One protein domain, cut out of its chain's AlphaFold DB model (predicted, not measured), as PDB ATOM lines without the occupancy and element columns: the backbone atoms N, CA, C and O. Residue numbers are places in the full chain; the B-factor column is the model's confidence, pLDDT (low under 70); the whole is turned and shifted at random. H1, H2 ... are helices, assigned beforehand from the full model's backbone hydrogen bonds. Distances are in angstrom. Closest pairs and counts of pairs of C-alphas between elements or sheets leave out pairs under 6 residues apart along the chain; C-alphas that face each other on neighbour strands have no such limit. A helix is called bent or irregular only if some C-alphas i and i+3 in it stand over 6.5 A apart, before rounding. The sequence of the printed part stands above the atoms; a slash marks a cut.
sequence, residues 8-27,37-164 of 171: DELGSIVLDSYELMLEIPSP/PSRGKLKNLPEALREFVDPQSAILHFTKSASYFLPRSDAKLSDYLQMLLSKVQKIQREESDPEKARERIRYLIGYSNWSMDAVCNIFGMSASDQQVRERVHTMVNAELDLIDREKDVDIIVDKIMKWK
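Overview. This is residues 8 to 27 and 37 to 164 of the 171 residues of an uncharacterized protein of Methanohalophilus sp. T328-1 (UniProt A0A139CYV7). The long helix H5 runs obliquely through the domain and crosses H1 in the middle; the hairpin of H3 and H4 packs beside the start of H5, and H6, paired with H7, packs near its end. These six helices form a bundle, while the short H2 lies near H5. The printed part has 148 residues, seven named helices H1 to H7 in chain order and no named strand: all helix, compact, radius of gyration of the C-alphas 15.6 A, spans 47 by 36 by 20 A.

Along the chain. H1, residues 8 to 23, begins at C-alpha 8 (-0.993, -12.114, 1.913). H2 is residues 39 to 42. H3, residues 55 to 72, is 26.9 A long, and only just irregular: C-alphas 68 and 71 are 6.9 A apart. H4, residues 75 to 94, measures 28.7 A, and H5, residues 98 to 125, 40.5 A. H6 is residues 129 to 145. H7, residues 150 to 164, is irregular, with C-alphas 151 and 154 7.1 A apart, and ends at C-alpha 164 (-30.146, -20.275, -4.393).

Arrangement. H1 and H5 touch at a steep tilt of 50 degrees, closest at C-alphas Ser 17 and Ser 112, 4.7 A. H1 touches H4 at C-alphas Glu 23 and Tyr 80, 5.1 A. Hairpin H3 and H4 is closest at C-alphas Leu 70 and Ser 78, 5.4 A; hairpin H6 and H7 at C-alphas Leu 144 and Glu 150, 5.4 A. H5 and H6, also a hairpin, touch at C-alphas Ile 122 and Val 132, 6.1 A. Every O i to N i+4 pair is within hydrogen-bond range in H4, H5 and H6, against 11 of 12 in H1, 10 of 14 in H3 and 7 of 11 in H7; H2 is too short for one.

Size, cuts and confidence. C-alphas Asp 54 and Ser 128, the farthest apart, are 48.0 A apart. Residues 28 to 36 are not printed, a gap of 7.5 A between C-alphas 27 and 37. The link from H2 to H3 is long. No printed residue has pLDDT under 70.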
ATOM      1  N   ASP A   8      -0.248 -11.997   0.653       89.31
ATOM      2  CA  ASP A   8      -0.993 -12.114   1.913       89.31
ATOM      3  C   ASP A   8      -1.989 -10.964   2.100       89.31
ATOM      4  O   ASP A   8      -3.127 -11.177   2.525       89.31
ATOM      5  N   GLU A   9      -1.585  -9.744   1.743       90.81
ATOM      6  CA  GLU A   9      -2.452  -8.564   1.768       90.81
ATOM      7  C   GLU A   9      -3.622  -8.727   0.800       90.81
ATOM      8  O   GLU A   9      -4.774  -8.520   1.184       90.81
ATOM      9  N   LEU A  10      -3.333  -9.148  -0.435       91.31
ATOM     10  CA  LEU A  10      -4.360  -9.446  -1.426       91.31
ATOM     11  C   LEU A  10      -5.273 -10.574  -0.938       91.31
ATOM     12  O   LEU A  10      -6.491 -10.481  -1.074       91.31
ATOM     13  N   GLY A  11      -4.699 -11.594  -0.301       91.69
ATOM     14  CA  GLY A  11      -5.444 -12.716   0.239       91.69
ATOM     15  C   GLY A  11      -6.439 -12.311   1.320       91.69
ATOM     16  O   GLY A  11      -7.592 -12.742   1.285       91.69
ATOM     17  N   SER A  12      -6.041 -11.421   2.236       91.94
ATOM     18  CA  SER A  12      -6.973 -10.851   3.215       91.94
ATOM     19  C   SER A  12      -8.092 -10.074   2.530       91.94
ATOM     20  O   SER A  12      -9.247 -10.239   2.905       91.94
ATOM     21  N   ILE A  13      -7.775  -9.258   1.519       93.69
ATOM     22  CA  ILE A  13      -8.768  -8.434   0.816       93.69
ATOM     23  C   ILE A  13      -9.805  -9.304   0.102       93.69
ATOM     24  O   ILE A  13     -11.002  -9.036   0.215       93.69
ATOM     25  N   VAL A  14      -9.369 -10.344  -0.614       93.75
ATOM     26  CA  VAL A  14     -10.266 -11.248  -1.350       93.75
ATOM     27  C   VAL A  14     -11.189 -11.987  -0.381       93.75
ATOM     28  O   VAL A  14     -12.406 -11.958  -0.565       93.75
ATOM     29  N   LEU A  15     -10.654 -12.569   0.695       94.12
ATOM     30  CA  LEU A  15     -11.473 -13.260   1.699       94.12
ATOM     31  C   LEU A  15     -12.454 -12.306   2.396       94.12
ATOM     32  O   LEU A  15     -13.646 -12.601   2.491       94.12
ATOM     33  N   ASP A  16     -11.979 -11.126   2.801       95.06
ATOM     34  CA  ASP A  16     -12.812 -10.084   3.401       95.06
ATOM     35  C   ASP A  16     -13.934  -9.632   2.451       95.06
ATOM     36  O   ASP A  16     -15.039  -9.317   2.902       95.06
ATOM     37  N   SER A  17     -13.677  -9.620   1.140       94.88
ATOM     38  CA  SER A  17     -14.673  -9.263   0.130       94.88
ATOM     39  C   SER A  17     -15.767 -10.321  -0.022       94.88
ATOM     40  O   SER A  17     -16.933  -9.958  -0.170       94.88
ATOM     41  N   TYR A  18     -15.427 -11.610   0.096       94.31
ATOM     42  CA  TYR A  18     -16.401 -12.700   0.083       94.31
ATOM     43  C   TYR A  18     -17.255 -12.716   1.344       94.31
ATOM     44  O   TYR A  18     -18.470 -12.875   1.252       94.31
ATOM     45  N   GLU A  19     -16.655 -12.506   2.516       93.62
ATOM     46  CA  GLU A  19     -17.416 -12.335   3.758       93.62
ATOM     47  C   GLU A  19     -18.403 -11.176   3.639       93.62
ATOM     48  O   GLU A  19     -19.582 -11.332   3.950       93.62
ATOM     49  N   LEU A  20     -17.935 -10.042   3.115       92.44
ATOM     50  CA  LEU A  20     -18.767  -8.869   2.910       92.44
ATOM     51  C   LEU A  20     -19.902  -9.151   1.917       92.44
ATOM     52  O   LEU A  20     -21.058  -8.832   2.189       92.44
ATOM     53  N   MET A  21     -19.585  -9.765   0.776       91.31
ATOM     54  CA  MET A  21     -20.566 -10.155  -0.231       91.31
ATOM     55  C   MET A  21     -21.662 -11.030   0.386       91.31
ATOM     56  O   MET A  21     -22.835 -10.814   0.102       91.31
ATOM     57  N   LEU A  22     -21.302 -12.002   1.225       90.62
ATOM     58  CA  LEU A  22     -22.237 -12.978   1.787       90.62
ATOM     59  C   LEU A  22     -23.284 -12.379   2.743       90.62
ATOM     60  O   LEU A  22     -24.319 -13.013   2.963       90.62
ATOM     61  N   GLU A  23     -23.062 -11.164   3.252       88.81
ATOM     62  CA  GLU A  23     -24.025 -10.440   4.093       88.81
ATOM     63  C   GLU A  23     -25.102  -9.682   3.310       88.81
ATOM     64  O   GLU A  23     -26.138  -9.312   3.871       88.81
ATOM     65  N   ILE A  24     -24.902  -9.449   2.010       86.62
ATOM     66  CA  ILE A  24     -25.902  -8.759   1.193       86.62
ATOM     67  C   ILE A  24     -27.163  -9.629   1.008       86.62
ATOM     68  O   ILE A  24     -27.080 -10.859   1.068       86.62
ATOM     69  N   PRO A  25     -28.353  -9.040   0.746       83.25
ATOM     70  CA  PRO A  25     -29.500  -9.831   0.319       83.25
ATOM     71  C   PRO A  25     -29.167 -10.778  -0.841       83.25
ATOM     72  O   PRO A  25     -28.611 -10.350  -1.854       83.25
ATOM     73  N   SER A  26     -29.571 -12.042  -0.714       86.06
ATOM     74  CA  SER A  26     -29.375 -13.050  -1.758       86.06
ATOM     75  C   SER A  26     -29.973 -12.596  -3.100       86.06
ATOM     76  O   SER A  26     -31.055 -11.992  -3.107       86.06
ATOM     77  N   PRO A  27     -29.335 -12.924  -4.240       88.12
ATOM     78  CA  PRO A  27     -29.875 -12.620  -5.558       88.12
ATOM     79  C   PRO A  27     -31.294 -13.166  -5.755       88.12
ATOM     80  O   PRO A  27     -31.583 -14.326  -5.449       88.12
ATOM     81  N   PRO A  37     -31.336  -6.751  -4.906       79.69
ATOM     82  CA  PRO A  37     -32.187  -5.559  -4.775       79.69
ATOM     83  C   PRO A  37     -31.438  -4.287  -4.351       79.69
ATOM     84  O   PRO A  37     -31.739  -3.186  -4.812       79.69
ATOM     85  N   SER A  38     -30.420  -4.446  -3.507       76.88
ATOM     86  CA  SER A  38     -29.646  -3.342  -2.935       76.88
ATOM     87  C   SER A  38     -28.407  -2.956  -3.754       76.88
ATOM     88  O   SER A  38     -27.759  -1.955  -3.445       76.88
ATOM     89  N   ARG A  39     -28.107  -3.669  -4.850       80.00
ATOM     90  CA  ARG A  39     -26.924  -3.436  -5.700       80.00
ATOM     91  C   ARG A  39     -26.849  -2.006  -6.228       80.00
ATOM     92  O   ARG A  39     -25.786  -1.388  -6.213       80.00
ATOM     93  N   GLY A  40     -27.991  -1.453  -6.643       74.50
ATOM     94  CA  GLY A  40     -28.083  -0.094  -7.180       74.50
ATOM     95  C   GLY A  40     -27.692   1.002  -6.183       74.50
ATOM     96  O   GLY A  40     -27.253   2.066  -6.611       74.50
ATOM     97  N   LYS A  41     -27.805   0.737  -4.872       74.69
ATOM     98  CA  LYS A  41     -27.384   1.658  -3.803       74.69
ATOM     99  C   LYS A  41     -25.875   1.586  -3.541       74.69
ATOM    100  O   LYS A  41     -25.283   2.575  -3.130       74.69
ATOM    101  N   LEU A  42     -25.251   0.439  -3.818       76.69
ATOM    102  CA  LEU A  42     -23.828   0.188  -3.560       76.69
ATOM    103  C   LEU A  42     -22.914   0.555  -4.736       76.69
ATOM    104  O   LEU A  42     -21.726   0.789  -4.536       76.69
ATOM    105  N   LYS A  43     -23.442   0.632  -5.963       72.38
ATOM    106  CA  LYS A  43     -22.639   0.872  -7.179       72.38
ATOM    107  C   LYS A  43     -21.831   2.179  -7.165       72.38
ATOM    108  O   LYS A  43     -20.818   2.260  -7.842       72.38
ATOM    109  N   ASN A  44     -22.272   3.174  -6.393       74.69
ATOM    110  CA  ASN A  44     -21.620   4.482  -6.300       74.69
ATOM    111  C   ASN A  44     -20.589   4.555  -5.160       74.69
ATOM    112  O   ASN A  44     -19.866   5.540  -5.059       74.69
ATOM    113  N   LEU A  45     -20.510   3.539  -4.293       78.62
ATOM    114  CA  LEU A  45     -19.559   3.518  -3.179       78.62
ATOM    115  C   LEU A  45     -18.090   3.634  -3.631       78.62
ATOM    116  O   LEU A  45     -17.355   4.387  -2.997       78.62
ATOM    117  N   PRO A  46     -17.647   2.988  -4.730       80.06
ATOM    118  CA  PRO A  46     -16.300   3.205  -5.258       80.06
ATOM    119  C   PRO A  46     -16.027   4.653  -5.688       80.06
ATOM    120  O   PRO A  46     -14.903   5.124  -5.544       80.06
ATOM    121  N   GLU A  47     -17.038   5.374  -6.183       79.50
ATOM    122  CA  GLU A  47     -16.874   6.770  -6.613       79.50
ATOM    123  C   GLU A  47     -16.637   7.703  -5.422       79.50
ATOM    124  O   GLU A  47     -15.849   8.641  -5.522       79.50
ATOM    125  N   ALA A  48     -17.209   7.391  -4.254       82.19
ATOM    126  CA  ALA A  48     -16.975   8.160  -3.032       82.19
ATOM    127  C   ALA A  48     -15.501   8.142  -2.571       82.19
ATOM    128  O   ALA A  48     -15.100   9.036  -1.827       82.19
ATOM    129  N   LEU A  49     -14.695   7.167  -3.023       86.00
ATOM    130  CA  LEU A  49     -13.242   7.106  -2.784       86.00
ATOM    131  C   LEU A  49     -12.418   7.906  -3.805       86.00
ATOM    132  O   LEU A  49     -11.226   8.108  -3.589       86.00
ATOM    133  N   ARG A  50     -13.018   8.326  -4.925       83.69
ATOM    134  CA  ARG A  50     -12.342   9.072  -6.004       83.69
ATOM    135  C   ARG A  50     -12.599  10.572  -5.956       83.69
ATOM    136  O   ARG A  50     -11.890  11.328  -6.609       83.69
ATOM    137  N   GLU A  51     -13.609  10.993  -5.203       85.44
ATOM    138  CA  GLU A  51     -14.062  12.383  -5.149       85.44
ATOM    139  C   GLU A  51     -13.007  13.344  -4.576       85.44
ATOM    140  O   GLU A  51     -12.950  14.509  -4.966       85.44
ATOM    141  N   PHE A  52     -12.129  12.853  -3.697       88.00
ATOM    142  CA  PHE A  52     -11.087  13.652  -3.056       88.00
ATOM    143  C   PHE A  52      -9.692  13.182  -3.474       88.00
ATOM    144  O   PHE A  52      -9.387  11.989  -3.455       88.00
ATOM    145  N   VAL A  53      -8.825  14.147  -3.807       87.12
ATOM    146  CA  VAL A  53      -7.408  13.890  -4.116       87.12
ATOM    147  C   VAL A  53      -6.677  13.372  -2.877       87.12
ATOM    148  O   VAL A  53      -5.947  12.387  -2.968       87.12
ATOM    149  N   ASP A  54      -6.921  14.008  -1.725       92.00
ATOM    150  CA  ASP A  54      -6.378  13.599  -0.431       92.00
ATOM    151  C   ASP A  54      -6.974  12.244   0.012       92.00
ATOM    152  O   ASP A  54      -8.199  12.142   0.171       92.00
ATOM    153  N   PRO A  55      -6.150  11.201   0.234       91.81
ATOM    154  CA  PRO A  55      -6.651   9.862   0.533       91.81
ATOM    155  C   PRO A  55      -7.415   9.784   1.852       91.81
ATOM    156  O   PRO A  55      -8.442   9.108   1.929       91.81
ATOM    157  N   GLN A  56      -6.976  10.514   2.878       91.31
ATOM    158  CA  GLN A  56      -7.641  10.513   4.180       91.31
ATOM    159  C   GLN A  56      -9.043  11.132   4.087       91.31
ATOM    160  O   GLN A  56     -10.010  10.587   4.627       91.31
ATOM    161  N   SER A  57      -9.172  12.235   3.350       92.19
ATOM    162  CA  SER A  57     -10.451  12.879   3.051       92.19
ATOM    163  C   SER A  57     -11.363  11.968   2.234       92.19
ATOM    164  O   SER A  57     -12.551  11.875   2.543       92.19
ATOM    165  N   ALA A  58     -10.820  11.237   1.254       92.31
ATOM    166  CA  ALA A  58     -11.574  10.262   0.470       92.31
ATOM    167  C   ALA A  58     -12.139   9.129   1.342       92.31
ATOM    168  O   ALA A  58     -13.319   8.795   1.237       92.31
ATOM    169  N   ILE A  59     -11.336   8.572   2.255       92.19
ATOM    170  CA  ILE A  59     -11.784   7.515   3.178       92.19
ATOM    171  C   ILE A  59     -12.841   8.049   4.156       92.19
ATOM    172  O   ILE A  59     -13.848   7.381   4.424       92.19
ATOM    173  N   LEU A  60     -12.657   9.265   4.678       92.19
ATOM    174  CA  LEU A  60     -13.638   9.904   5.556       92.19
ATOM    175  C   LEU A  60     -14.963  10.143   4.825       92.19
ATOM    176  O   LEU A  60     -16.032   9.867   5.377       92.19
ATOM    177  N   HIS A  61     -14.899  10.649   3.595       91.00
ATOM    178  CA  HIS A  61     -16.071  10.865   2.763       91.00
ATOM    179  C   HIS A  61     -16.794   9.549   2.484       91.00
ATOM    180  O   HIS A  61     -17.981   9.434   2.782       91.00
ATOM    181  N   PHE A  62     -16.063   8.524   2.047       92.00
ATOM    182  CA  PHE A  62     -16.582   7.175   1.859       92.00
ATOM    183  C   PHE A  62     -17.340   6.658   3.089       92.00
ATOM    184  O   PHE A  62     -18.484   6.215   2.985       92.00
ATOM    185  N   THR A  63     -16.726   6.765   4.269       92.00
ATOM    186  CA  THR A  63     -17.313   6.319   5.540       92.00
ATOM    187  C   THR A  63     -18.615   7.061   5.838       92.00
ATOM    188  O   THR A  63     -19.606   6.442   6.239       92.00
ATOM    189  N   LYS A  64     -18.658   8.378   5.593       88.56
ATOM    190  CA  LYS A  64     -19.879   9.185   5.735       88.56
ATOM    191  C   LYS A  64     -20.952   8.756   4.737       88.56
ATOM    192  O   LYS A  64     -22.097   8.564   5.143       88.56
ATOM    193  N   SER A  65     -20.598   8.562   3.467       86.56
ATOM    194  CA  SER A  65     -21.535   8.135   2.423       86.56
ATOM    195  C   SER A  65     -22.125   6.758   2.723       86.56
ATOM    196  O   SER A  65     -23.335   6.588   2.638       86.56
ATOM    197  N   ALA A  66     -21.304   5.788   3.133       86.88
ATOM    198  CA  ALA A  66     -21.773   4.465   3.539       86.88
ATOM    199  C   ALA A  66     -22.679   4.541   4.783       86.88
ATOM    200  O   ALA A  66     -23.767   3.962   4.790       86.88
ATOM    201  N   SER A  67     -22.289   5.322   5.797       86.00
ATOM    202  CA  SER A  67     -23.079   5.493   7.027       86.00
ATOM    203  C   SER A  67     -24.423   6.179   6.780       86.00
ATOM    204  O   SER A  67     -25.404   5.869   7.450       86.00
ATOM    205  N   TYR A  68     -24.505   7.073   5.791       82.94
ATOM    206  CA  TYR A  68     -25.753   7.733   5.401       82.94
ATOM    207  C   TYR A  68     -26.837   6.746   4.947       82.94
ATOM    208  O   TYR A  68     -28.029   7.018   5.107       82.94
ATOM    209  N   PHE A  69     -26.447   5.594   4.392       78.12
ATOM    210  CA  PHE A  69     -27.396   4.581   3.941       78.12
ATOM    211  C   PHE A  69     -27.934   3.698   5.076       78.12
ATOM    212  O   PHE A  69     -29.026   3.158   4.904       78.12
ATOM    213  N   LEU A  70     -27.256   3.606   6.231       79.06
ATOM    214  CA  LEU A  70     -27.657   2.747   7.361       79.06
ATOM    215  C   LEU A  70     -29.091   2.995   7.872       79.06
ATOM    216  O   LEU A  70     -29.833   2.033   8.056       79.06
ATOM    217  N   PRO A  71     -29.562   4.244   8.070       71.00
ATOM    218  CA  PRO A  71     -30.922   4.483   8.561       71.00
ATOM    219  C   PRO A  71     -32.007   4.194   7.514       71.00
ATOM    220  O   PRO A  71     -33.194   4.241   7.821       71.00
ATOM    221  N   ARG A  72     -31.618   3.978   6.250       70.06
ATOM    222  CA  ARG A  72     -32.511   3.858   5.083       70.06
ATOM    223  C   ARG A  72     -32.364   2.515   4.364       70.06
ATOM    224  O   ARG A  72     -32.927   2.315   3.280       70.06
ATOM    225  N   SER A  73     -31.558   1.620   4.922       77.31
ATOM    226  CA  SER A  73     -31.353   0.268   4.434       77.31
ATOM    227  C   SER A  73     -32.371  -0.687   5.042       77.31
ATOM    228  O   SER A  73     -32.802  -0.512   6.178       77.31
ATOM    229  N   ASP A  74     -32.739  -1.722   4.288       81.75
ATOM    230  CA  ASP A  74     -33.339  -2.912   4.890       81.75
ATOM    231  C   ASP A  74     -32.341  -3.591   5.849       81.75
ATOM    232  O   ASP A  74     -31.152  -3.264   5.854       81.75
ATOM    233  N   ALA A  75     -32.825  -4.529   6.671       80.56
ATOM    234  CA  ALA A  75     -32.010  -5.185   7.697       80.56
ATOM    235  C   ALA A  75     -30.720  -5.800   7.124       80.56
ATOM    236  O   ALA A  75     -29.647  -5.598   7.677       80.56
ATOM    237  N   LYS A  76     -30.800  -6.461   5.965       80.69
ATOM    238  CA  LYS A  76     -29.655  -7.149   5.361       80.69
ATOM    239  C   LYS A  76     -28.656  -6.199   4.705       80.69
ATOM    240  O   LYS A  76     -27.450  -6.391   4.803       80.69
ATOM    241  N   LEU A  77     -29.130  -5.129   4.073       84.06
ATOM    242  CA  LEU A  77     -28.249  -4.062   3.606       84.06
ATOM    243  C   LEU A  77     -27.588  -3.321   4.785       84.06
ATOM    244  O   LEU A  77     -26.448  -2.883   4.648       84.06
ATOM    245  N   SER A  78     -28.262  -3.206   5.933       87.00
ATOM    246  CA  SER A  78     -27.658  -2.666   7.158       87.00
ATOM    247  C   SER A  78     -26.515  -3.555   7.652       87.00
ATOM    248  O   SER A  78     -25.429  -3.035   7.896       87.00
ATOM    249  N   ASP A  79     -26.714  -4.879   7.708       89.00
ATOM    250  CA  ASP A  79     -25.676  -5.854   8.089       89.00
ATOM    251  C   ASP A  79     -24.430  -5.718   7.194       89.00
ATOM    252  O   ASP A  79     -23.310  -5.546   7.686       89.00
ATOM    253  N   TYR A  80     -24.634  -5.678   5.871       90.50
ATOM    254  CA  TYR A  80     -23.571  -5.439   4.891       90.50
ATOM    255  C   TYR A  80     -22.817  -4.128   5.161       90.50
ATOM    256  O   TYR A  80     -21.587  -4.100   5.197       90.50
ATOM    257  N   LEU A  81     -23.540  -3.018   5.347       90.75
ATOM    258  CA  LEU A  81     -22.935  -1.700   5.549       90.75
ATOM    259  C   LEU A  81     -22.170  -1.620   6.876       90.75
ATOM    260  O   LEU A  81     -21.098  -1.020   6.920       90.75
ATOM    261  N   GLN A  82     -22.675  -2.240   7.943       92.31
ATOM    262  CA  GLN A  82     -21.973  -2.322   9.225       92.31
ATOM    263  C   GLN A  82     -20.682  -3.134   9.102       92.31
ATOM    264  O   GLN A  82     -19.634  -2.689   9.577       92.31
ATOM    265  N   MET A  83     -20.725  -4.280   8.416       94.25
ATOM    266  CA  MET A  83     -19.534  -5.093   8.173       94.25
ATOM    267  C   MET A  83     -18.512  -4.354   7.304       94.25
ATOM    268  O   MET A  83     -17.325  -4.350   7.628       94.25
ATOM    269  N   LEU A  84     -18.962  -3.665   6.253       94.00
ATOM    270  CA  LEU A  84     -18.115  -2.816   5.416       94.00
ATOM    271  C   LEU A  84     -17.406  -1.744   6.250       94.00
ATOM    272  O   LEU A  84     -16.188  -1.612   6.169       94.00
ATOM    273  N   LEU A  85     -18.149  -1.005   7.078       94.25
ATOM    274  CA  LEU A  85     -17.588   0.033   7.944       94.25
ATOM    275  C   LEU A  85     -16.603  -0.549   8.968       94.25
ATOM    276  O   LEU A  85     -15.552   0.041   9.206       94.25
ATOM    277  N   SER A  86     -16.894  -1.727   9.526       95.56
ATOM    278  CA  SER A  86     -15.984  -2.431  10.436       95.56
ATOM    279  C   SER A  86     -14.674  -2.832   9.746       95.56
ATOM    280  O   SER A  86     -13.589  -2.586  10.281       95.56
ATOM    281  N   LYS A  87     -14.748  -3.376   8.524       95.31
ATOM    282  CA  LYS A  87     -13.569  -3.730   7.718       95.31
ATOM    283  C   LYS A  87     -12.763  -2.489   7.319       95.31
ATOM    284  O   LYS A  87     -11.540  -2.510   7.411       95.31
ATOM    285  N   VAL A  88     -13.417  -1.373   6.990       94.44
ATOM    286  CA  VAL A  88     -12.742  -0.082   6.749       94.44
ATOM    287  C   VAL A  88     -12.009   0.409   7.996       94.44
ATOM    288  O   VAL A  88     -10.838   0.765   7.913       94.44
ATOM    289  N   GLN A  89     -12.646   0.366   9.169       94.44
ATOM    290  CA  GLN A  89     -11.998   0.732  10.433       94.44
ATOM    291  C   GLN A  89     -10.825  -0.188  10.781       94.44
ATOM    292  O   GLN A  89      -9.847   0.255  11.379       94.44
ATOM    293  N   LYS A  90     -10.906  -1.481  10.449       94.62
ATOM    294  CA  LYS A  90      -9.776  -2.411  10.570       94.62
ATOM    295  C   LYS A  90      -8.625  -1.974   9.659       94.62
ATOM    296  O   LYS A  90      -7.527  -1.772  10.164       94.62
ATOM    297  N   ILE A  91      -8.895  -1.712   8.377       94.44
ATOM    298  CA  ILE A  91      -7.885  -1.234   7.419       94.44
ATOM    299  C   ILE A  91      -7.212   0.049   7.921       94.44
ATOM    300  O   ILE A  91      -5.991   0.113   7.941       94.44
ATOM    301  N   GLN A  92      -7.977   1.039   8.391       93.38
ATOM    302  CA  GLN A  92      -7.422   2.300   8.908       93.38
ATOM    303  C   GLN A  92      -6.585   2.144  10.188       93.38
ATOM    304  O   GLN A  92      -5.798   3.030  10.508       93.38
ATOM    305  N   ARG A  93      -6.777   1.061  10.952       93.31
ATOM    306  CA  ARG A  93      -5.962   0.756  12.140       93.31
ATOM    307  C   ARG A  93      -4.677   0.014  11.788       93.31
ATOM    308  O   ARG A  93      -3.678   0.197  12.471       93.31
ATOM    309  N   GLU A  94      -4.729  -0.844  10.776       91.44
ATOM    310  CA  GLU A  94      -3.614  -1.703  10.366       91.44
ATOM    311  C   GLU A  94      -2.686  -1.032   9.347       91.44
ATOM    312  O   GLU A  94      -1.516  -1.394   9.264       91.44
ATOM    313  N   GLU A  95      -3.195  -0.075   8.571       92.56
ATOM    314  CA  GLU A  95      -2.454   0.602   7.512       92.56
ATOM    315  C   GLU A  95      -2.192   2.066   7.875       92.56
ATOM    316  O   GLU A  95      -3.110   2.883   7.949       92.56
ATOM    317  N   SER A  96      -0.918   2.393   8.097       89.94
ATOM    318  CA  SER A  96      -0.484   3.749   8.438       89.94
ATOM    319  C   SER A  96      -0.409   4.679   7.230       89.94
ATOM    320  O   SER A  96      -0.452   5.892   7.418       89.94
ATOM    321  N   ASP A  97      -0.267   4.136   6.014       92.75
ATOM    322  CA  ASP A  97      -0.257   4.922   4.778       92.75
ATOM    323  C   ASP A  97      -1.696   5.152   4.264       92.75
ATOM    324  O   ASP A  97      -2.349   4.204   3.815       92.75
ATOM    325  N   PRO A  98      -2.208   6.400   4.267       91.81
ATOM    326  CA  PRO A  98      -3.558   6.702   3.797       91.81
ATOM    327  C   PRO A  98      -3.803   6.329   2.330       91.81
ATOM    328  O   PRO A  98      -4.923   5.960   1.973       91.81
ATOM    329  N   GLU A  99      -2.780   6.411   1.473       92.88
ATOM    330  CA  GLU A  99      -2.889   6.036   0.060       92.88
ATOM    331  C   GLU A  99      -3.105   4.526  -0.060       92.88
ATOM    332  O   GLU A  99      -4.051   4.067  -0.705       92.88
ATOM    333  N   LYS A 100      -2.288   3.745   0.650       93.75
ATOM    334  CA  LYS A 100      -2.424   2.291   0.701       93.75
ATOM    335  C   LYS A 100      -3.737   1.855   1.352       93.75
ATOM    336  O   LYS A 100      -4.388   0.943   0.843       93.75
ATOM    337  N   ALA A 101      -4.186   2.537   2.406       94.56
ATOM    338  CA  ALA A 101      -5.482   2.284   3.033       94.56
ATOM    339  C   ALA A 101      -6.640   2.532   2.054       94.56
ATOM    340  O   ALA A 101      -7.526   1.682   1.920       94.56
ATOM    341  N   ARG A 102      -6.615   3.654   1.317       94.06
ATOM    342  CA  ARG A 102      -7.608   3.971   0.277       94.06
ATOM    343  C   ARG A 102      -7.656   2.874  -0.778       94.06
ATOM    344  O   ARG A 102      -8.740   2.416  -1.140       94.06
ATOM    345  N   GLU A 103      -6.494   2.435  -1.243       93.06
ATOM    346  CA  GLU A 103      -6.391   1.385  -2.250       93.06
ATOM    347  C   GLU A 103      -6.919   0.045  -1.724       93.06
ATOM    348  O   GLU A 103      -7.737  -0.577  -2.398       93.06
ATOM    349  N   ARG A 104      -6.586  -0.365  -0.491       94.50
ATOM    350  CA  ARG A 104      -7.150  -1.584   0.125       94.50
ATOM    351  C   ARG A 104      -8.675  -1.548   0.170       94.50
ATOM    352  O   ARG A 104      -9.325  -2.518  -0.214       94.50
ATOM    353  N   ILE A 105      -9.252  -0.420   0.590       94.81
ATOM    354  CA  ILE A 105     -10.709  -0.234   0.637       94.81
ATOM    355  C   ILE A 105     -11.300  -0.315  -0.779       94.81
ATOM    356  O   ILE A 105     -12.333  -0.956  -0.988       94.81
ATOM    357  N   ARG A 106     -10.631   0.280  -1.774       92.38
ATOM    358  CA  ARG A 106     -11.052   0.223  -3.178       92.38
ATOM    359  C   ARG A 106     -11.083  -1.212  -3.705       92.38
ATOM    360  O   ARG A 106     -12.069  -1.586  -4.337       92.38
ATOM    361  N   TYR A 107     -10.045  -2.007  -3.443       92.38
ATOM    362  CA  TYR A 107     -10.010  -3.414  -3.849       92.38
ATOM    363  C   TYR A 107     -11.065  -4.246  -3.110       92.38
ATOM    364  O   TYR A 107     -11.777  -5.001  -3.763       92.38
ATOM    365  N   LEU A 108     -11.248  -4.051  -1.798       94.50
ATOM    366  CA  LEU A 108     -12.281  -4.738  -1.008       94.50
ATOM    367  C   LEU A 108     -13.681  -4.574  -1.623       94.50
ATOM    368  O   LEU A 108     -14.411  -5.546  -1.820       94.50
ATOM    369  N   ILE A 109     -14.057  -3.335  -1.946       91.88
ATOM    370  CA  ILE A 109     -15.367  -3.035  -2.540       91.88
ATOM    371  C   ILE A 109     -15.418  -3.497  -3.998       91.88
ATOM    372  O   ILE A 109     -16.468  -3.942  -4.463       91.88
ATOM    373  N   GLY A 110     -14.303  -3.375  -4.721       90.56
ATOM    374  CA  GLY A 110     -14.163  -3.817  -6.104       90.56
ATOM    375  C   GLY A 110     -14.440  -5.309  -6.256       90.56
ATOM    376  O   GLY A 110     -15.341  -5.668  -7.011       90.56
ATOM    377  N   TYR A 111     -13.737  -6.146  -5.488       91.88
ATOM    378  CA  TYR A 111     -13.948  -7.594  -5.473       91.88
ATOM    379  C   TYR A 111     -15.365  -7.948  -5.031       91.88
ATOM    380  O   TYR A 111     -16.059  -8.639  -5.765       91.88
ATOM    381  N   SER A 112     -15.857  -7.376  -3.926       92.06
ATOM    382  CA  SER A 112     -17.227  -7.634  -3.456       92.06
ATOM    383  C   SER A 112     -18.265  -7.347  -4.554       92.06
ATOM    384  O   SER A 112     -19.112  -8.186  -4.862       92.06
ATOM    385  N   ASN A 113     -18.168  -6.191  -5.222       89.75
ATOM    386  CA  ASN A 113     -19.060  -5.829  -6.326       89.75
ATOM    387  C   ASN A 113     -18.939  -6.762  -7.533       89.75
ATOM    388  O   ASN A 113     -19.959  -7.125  -8.120       89.75
ATOM    389  N   TRP A 114     -17.715  -7.126  -7.907       90.56
ATOM    390  CA  TRP A 114     -17.467  -8.008  -9.038       90.56
ATOM    391  C   TRP A 114     -18.018  -9.414  -8.781       90.56
ATOM    392  O   TRP A 114     -18.774  -9.928  -9.605       90.56
ATOM    393  N   SER A 115     -17.746  -9.988  -7.606       92.00
ATOM    394  CA  SER A 115     -18.241 -11.308  -7.210       92.00
ATOM    395  C   SER A 115     -19.772 -11.331  -7.130       92.00
ATOM    396  O   SER A 115     -20.398 -12.278  -7.605       92.00
ATOM    397  N   MET A 116     -20.406 -10.259  -6.635       90.94
ATOM    398  CA  MET A 116     -21.869 -10.110  -6.650       90.94
ATOM    399  C   MET A 116     -22.464 -10.178  -8.061       90.94
ATOM    400  O   MET A 116     -23.452 -10.885  -8.289       90.94
ATOM    401  N   ASP A 117     -21.875  -9.447  -9.010       90.69
ATOM    402  CA  ASP A 117     -22.350  -9.404 -10.395       90.69
ATOM    403  C   ASP A 117     -22.101 -10.745 -11.104       90.69
ATOM    404  O   ASP A 117     -22.972 -11.250 -11.821       90.69
ATOM    405  N   ALA A 118     -20.947 -11.366 -10.851       92.56
ATOM    406  CA  ALA A 118     -20.590 -12.667 -11.396       92.56
ATOM    407  C   ALA A 118     -21.533 -13.776 -10.903       92.56
ATOM    408  O   ALA A 118     -22.046 -14.546 -11.718       92.56
ATOM    409  N   VAL A 119     -21.852 -13.816  -9.604       93.19
ATOM    410  CA  VAL A 119     -22.810 -14.781  -9.040       93.19
ATOM    411  C   VAL A 119     -24.203 -14.598  -9.645       93.19
ATOM    412  O   VAL A 119     -24.821 -15.585 -10.051       93.19
ATOM    413  N   CYS A 120     -24.689 -13.358  -9.781       91.62
ATOM    414  CA  CYS A 120     -25.963 -13.082 -10.458       91.62
ATOM    415  C   CYS A 120     -25.974 -13.629 -11.894       91.62
ATOM    416  O   CYS A 120     -26.939 -14.269 -12.316       91.62
ATOM    417  N   ASN A 121     -24.889 -13.417 -12.642       92.62
ATOM    418  CA  ASN A 121     -24.774 -13.912 -14.010       92.62
ATOM    419  C   ASN A 121     -24.755 -15.449 -14.066       92.62
ATOM    420  O   ASN A 121     -25.499 -16.055 -14.838       92.62
ATOM    421  N   ILE A 122     -23.972 -16.098 -13.196       93.50
ATOM    422  CA  ILE A 122     -23.907 -17.563 -13.107       93.50
ATOM    423  C   ILE A 122     -25.285 -18.150 -12.783       93.50
ATOM    424  O   ILE A 122     -25.687 -19.141 -13.399       93.50
ATOM    425  N   PHE A 123     -26.031 -17.535 -11.862       91.62
ATOM    426  CA  PHE A 123     -27.383 -17.976 -11.508       91.62
ATOM    427  C   PHE A 123     -28.354 -17.857 -12.690       91.62
ATOM    428  O   PHE A 123     -29.204 -18.729 -12.856       91.62
ATOM    429  N   GLY A 124     -28.221 -16.818 -13.523       87.56
ATOM    430  CA  GLY A 124     -29.067 -16.608 -14.701       87.56
ATOM    431  C   GLY A 124     -28.747 -17.516 -15.890       87.56
ATOM    432  O   GLY A 124     -29.657 -17.913 -16.612       87.56
ATOM    433  N   MET A 125     -27.474 -17.864 -16.098       87.88
ATOM    434  CA  MET A 125     -27.031 -18.652 -17.259       87.88
ATOM    435  C   MET A 125     -27.139 -20.171 -17.076       87.88
ATOM    436  O   MET A 125     -27.055 -20.913 -18.054       87.88
ATOM    437  N   SER A 126     -27.249 -20.652 -15.838       84.06
ATOM    438  CA  SER A 126     -27.128 -22.082 -15.532       84.06
ATOM    439  C   SER A 126     -28.486 -22.776 -15.496       84.06
ATOM    440  O   SER A 126     -29.403 -22.332 -14.807       84.06
ATOM    441  N   ALA A 127     -28.594 -23.917 -16.178       78.69
ATOM    442  CA  ALA A 127     -29.836 -24.688 -16.268       78.69
ATOM    443  C   ALA A 127     -30.090 -25.581 -15.039       78.69
ATOM    444  O   ALA A 127     -31.219 -26.011 -14.816       78.69
ATOM    445  N   SER A 128     -29.060 -25.866 -14.234       87.81
ATOM    446  CA  SER A 128     -29.156 -26.722 -13.044       87.81
ATOM    447  C   SER A 128     -28.311 -26.204 -11.877       87.81
ATOM    448  O   SER A 128     -27.393 -25.403 -12.056       87.81
ATOM    449  N   ASP A 129     -28.610 -26.670 -10.663       89.50
ATOM    450  CA  ASP A 129     -27.825 -26.352  -9.458       89.50
ATOM    451  C   ASP A 129     -26.396 -26.892  -9.542       89.50
ATOM    452  O   ASP A 129     -25.469 -26.227  -9.085       89.50
ATOM    453  N   GLN A 130     -26.210 -28.040 -10.197       92.75
ATOM    454  CA  GLN A 130     -24.891 -28.610 -10.456       92.75
ATOM    455  C   GLN A 130     -24.040 -27.674 -11.327       92.75
ATOM    456  O   GLN A 130     -22.913 -27.354 -10.959       92.75
ATOM    457  N   GLN A 131     -24.605 -27.150 -12.421       93.31
ATOM    458  CA  GLN A 131     -23.906 -26.191 -13.285       93.31
ATOM    459  C   GLN A 131     -23.594 -24.875 -12.563       93.31
ATOM    460  O   GLN A 131     -22.530 -24.297 -12.781       93.31
ATOM    461  N   VAL A 132     -24.501 -24.398 -11.698       92.38
ATOM    462  CA  VAL A 132     -24.217 -23.231 -10.848       92.38
ATOM    463  C   VAL A 132     -23.025 -23.528  -9.949       92.38
ATOM    464  O   VAL A 132     -22.081 -22.742  -9.933       92.38
ATOM    465  N   ARG A 133     -23.044 -24.657  -9.234       95.31
ATOM    466  CA  ARG A 133     -21.982 -25.035  -8.299       95.31
ATOM    467  C   ARG A 133     -20.626 -25.122  -8.993       95.31
ATOM    468  O   ARG A 133     -19.675 -24.521  -8.510       95.31
ATOM    469  N   GLU A 134     -20.550 -25.791 -10.140       95.94
ATOM    470  CA  GLU A 134     -19.318 -25.924 -10.932       95.94
ATOM    471  C   GLU A 134     -18.767 -24.565 -11.384       95.94
ATOM    472  O   GLU A 134     -17.566 -24.305 -11.275       95.94
ATOM    473  N   ARG A 135     -19.637 -23.661 -11.851       95.81
ATOM    474  CA  ARG A 135     -19.230 -22.323 -12.306       95.81
ATOM    475  C   ARG A 135     -18.799 -21.421 -11.154       95.81
ATOM    476  O   ARG A 135     -17.795 -20.727 -11.290       95.81
ATOM    477  N   VAL A 136     -19.521 -21.443 -10.031       95.56
ATOM    478  CA  VAL A 136     -19.127 -20.707  -8.817       95.56
ATOM    479  C   VAL A 136     -17.799 -21.247  -8.296       95.56
ATOM    480  O   VAL A 136     -16.901 -20.458  -8.031       95.56
ATOM    481  N   HIS A 137     -17.629 -22.570  -8.226       96.88
ATOM    482  CA  HIS A 137     -16.365 -23.188  -7.827       96.88
ATOM    483  C   HIS A 137     -15.218 -22.773  -8.748       96.88
ATOM    484  O   HIS A 137     -14.170 -22.374  -8.263       96.88
ATOM    485  N   THR A 138     -15.410 -22.808 -10.068       96.12
ATOM    486  CA  THR A 138     -14.383 -22.376 -11.033       96.12
ATOM    487  C   THR A 138     -13.961 -20.924 -10.798       96.12
ATOM    488  O   THR A 138     -12.770 -20.630 -10.776       96.12
ATOM    489  N   MET A 139     -14.929 -20.026 -10.590       95.25
ATOM    490  CA  MET A 139     -14.673 -18.609 -10.319       95.25
ATOM    491  C   MET A 139     -13.916 -18.408  -8.999       95.25
ATOM    492  O   MET A 139     -12.872 -17.767  -8.995       95.25
ATOM    493  N   VAL A 140     -14.415 -18.982  -7.899       95.56
ATOM    494  CA  VAL A 140     -13.809 -18.840  -6.565       95.56
ATOM    495  C   VAL A 140     -12.417 -19.478  -6.533       95.56
ATOM    496  O   VAL A 140     -11.481 -18.876  -6.020       95.56
ATOM    497  N   ASN A 141     -12.248 -20.664  -7.124       95.31
ATOM    498  CA  ASN A 141     -10.955 -21.340  -7.189       95.31
ATOM    499  C   ASN A 141      -9.919 -20.513  -7.949       95.31
ATOM    500  O   ASN A 141      -8.799 -20.386  -7.480       95.31
ATOM    501  N   ALA A 142     -10.290 -19.917  -9.086       93.50
ATOM    502  CA  ALA A 142      -9.376 -19.071  -9.849       93.50
ATOM    503  C   ALA A 142      -8.881 -17.854  -9.046       93.50
ATOM    504  O   ALA A 142      -7.746 -17.428  -9.229       93.50
ATOM    505  N   GLU A 143      -9.704 -17.296  -8.155       92.25
ATOM    506  CA  GLU A 143      -9.290 -16.183  -7.295       92.25
ATOM    507  C   GLU A 143      -8.460 -16.637  -6.091       92.25
ATOM    508  O   GLU A 143      -7.491 -15.967  -5.735       92.25
ATOM    509  N   LEU A 144      -8.829 -17.758  -5.464       93.00
ATOM    510  CA  LEU A 144      -8.160 -18.251  -4.259       93.00
ATOM    511  C   LEU A 144      -6.834 -18.977  -4.542       93.00
ATOM    512  O   LEU A 144      -5.949 -18.946  -3.690       93.00
ATOM    513  N   ASP A 145      -6.664 -19.566  -5.728       92.31
ATOM    514  CA  ASP A 145      -5.400 -20.156  -6.206       92.31
ATOM    515  C   ASP A 145      -4.292 -19.094  -6.317       92.31
ATOM    516  O   ASP A 145      -3.159 -19.301  -5.891       92.31
ATOM    517  N   LEU A 146      -4.630 -17.874  -6.758       88.19
ATOM    518  CA  LEU A 146      -3.670 -16.763  -6.865       88.19
ATOM    519  C   LEU A 146      -3.071 -16.327  -5.514       88.19
ATOM    520  O   LEU A 146      -2.046 -15.633  -5.480       88.19
ATOM    521  N   ILE A 147      -3.719 -16.708  -4.413       91.75
ATOM    522  CA  ILE A 147      -3.375 -16.315  -3.046       91.75
ATOM    523  C   ILE A 147      -3.101 -17.512  -2.117       91.75
ATOM    524  O   ILE A 147      -3.039 -17.311  -0.906       91.75
ATOM    525  N   ASP A 148      -2.925 -18.727  -2.655       89.75
ATOM    526  CA  ASP A 148      -2.690 -19.976  -1.902       89.75
ATOM    527  C   ASP A 148      -3.756 -20.225  -0.796       89.75
ATOM    528  O   ASP A 148      -3.456 -20.500   0.380       89.75
ATOM    529  N   ARG A 149      -5.038 -20.030  -1.143       90.81
ATOM    530  CA  ARG A 149      -6.208 -20.190  -0.249       90.81
ATOM    531  C   ARG A 149      -7.240 -21.192  -0.774       90.81
ATOM    532  O   ARG A 149      -8.418 -21.100  -0.442       90.81
ATOM    533  N   GLU A 150      -6.833 -22.198  -1.539       91.19
ATOM    534  CA  GLU A 150      -7.733 -23.180  -2.171       91.19
ATOM    535  C   GLU A 150      -8.599 -23.936  -1.149       91.19
ATOM    536  O   GLU A 150      -9.738 -24.305  -1.427       91.19
ATOM    537  N   LYS A 151      -8.098 -24.100   0.081       91.50
ATOM    538  CA  LYS A 151      -8.835 -24.710   1.200       91.50
ATOM    539  C   LYS A 151     -10.155 -24.001   1.546       91.50
ATOM    540  O   LYS A 151     -11.023 -24.614   2.162       91.50
ATOM    541  N   ASP A 152     -10.292 -22.720   1.201       93.12
ATOM    542  CA  ASP A 152     -11.462 -21.903   1.527       93.12
ATOM    543  C   ASP A 152     -12.527 -21.939   0.408       93.12
ATOM    544  O   ASP A 152     -13.659 -21.490   0.618       93.12
ATOM    545  N   VAL A 153     -12.210 -22.528  -0.759       94.81
ATOM    546  CA  VAL A 153     -13.086 -22.572  -1.945       94.81
ATOM    547  C   VAL A 153     -14.426 -23.220  -1.623       94.81
ATOM    548  O   VAL A 153     -15.467 -22.584  -1.790       94.81
ATOM    549  N   ASP A 154     -14.420 -24.455  -1.120       95.62
ATOM    550  CA  ASP A 154     -15.654 -25.206  -0.860       95.62
ATOM    551  C   ASP A 154     -16.557 -24.502   0.158       95.62
ATOM    552  O   ASP A 154     -17.778 -24.460  -0.007       95.62
ATOM    553  N   ILE A 155     -15.960 -23.869   1.173       95.25
ATOM    554  CA  ILE A 155     -16.686 -23.125   2.209       95.25
ATOM    555  C   ILE A 155     -17.422 -21.934   1.588       95.25
ATOM    556  O   ILE A 155     -18.594 -21.695   1.898       95.25
ATOM    557  N   ILE A 156     -16.746 -21.171   0.728       95.38
ATOM    558  CA  ILE A 156     -17.338 -20.014   0.051       95.38
ATOM    559  C   ILE A 156     -18.416 -20.473  -0.934       95.38
ATOM    560  O   ILE A 156     -19.528 -19.939  -0.910       95.38
ATOM    561  N   VAL A 157     -18.131 -21.499  -1.741       95.69
ATOM    562  CA  VAL A 157     -19.085 -22.082  -2.695       95.69
ATOM    563  C   VAL A 157     -20.354 -22.534  -1.976       95.69
ATOM    564  O   VAL A 157     -21.452 -22.169  -2.395       95.69
ATOM    565  N   ASP A 158     -20.242 -23.253  -0.860       94.88
ATOM    566  CA  ASP A 158     -21.398 -23.714  -0.087       94.88
ATOM    567  C   ASP A 158     -22.240 -22.564   0.467       94.88
ATOM    568  O   ASP A 158     -23.474 -22.630   0.452       94.88
ATOM    569  N   LYS A 159     -21.603 -21.485   0.935       94.31
ATOM    570  CA  LYS A 159     -22.321 -20.291   1.402       94.31
ATOM    571  C   LYS A 159     -23.047 -19.584   0.254       94.31
ATOM    572  O   LYS A 159     -24.206 -19.210   0.432       94.31
ATOM    573  N   ILE A 160     -22.428 -19.472  -0.923       93.62
ATOM    574  CA  ILE A 160     -23.061 -18.895  -2.121       93.62
ATOM    575  C   ILE A 160     -24.230 -19.768  -2.588       93.62
ATOM    576  O   ILE A 160     -25.306 -19.255  -2.892       93.62
ATOM    577  N   MET A 161     -24.076 -21.094  -2.606       93.06
ATOM    578  CA  MET A 161     -25.138 -22.008  -3.044       93.06
ATOM    579  C   MET A 161     -26.395 -21.912  -2.169       93.06
ATOM    580  O   MET A 161     -27.510 -22.016  -2.688       93.06
ATOM    581  N   LYS A 162     -26.254 -21.614  -0.869       90.62
ATOM    582  CA  LYS A 162     -27.398 -21.372   0.033       90.62
ATOM    583  C   LYS A 162     -28.262 -20.185  -0.395       90.62
ATOM    584  O   LYS A 162     -29.461 -20.188  -0.115       90.62
ATOM    585  N   TRP A 163     -27.711 -19.199  -1.106       87.56
ATOM    586  CA  TRP A 163     -28.515 -18.113  -1.677       87.56
ATOM    587  C   TRP A 163     -29.539 -18.610  -2.692       87.56
ATOM    588  O   TRP A 163     -30.632 -18.053  -2.777       87.56
ATOM    589  N   LYS A 164     -29.216 -19.670  -3.439       75.38
ATOM    590  CA  LYS A 164     -30.146 -20.275  -4.393       75.38
ATOM    591  C   LYS A 164     -31.213 -21.105  -3.677       75.38
ATOM    592  O   LYS A 164     -32.392 -20.983  -3.998       75.38
TER     593      LYS A 164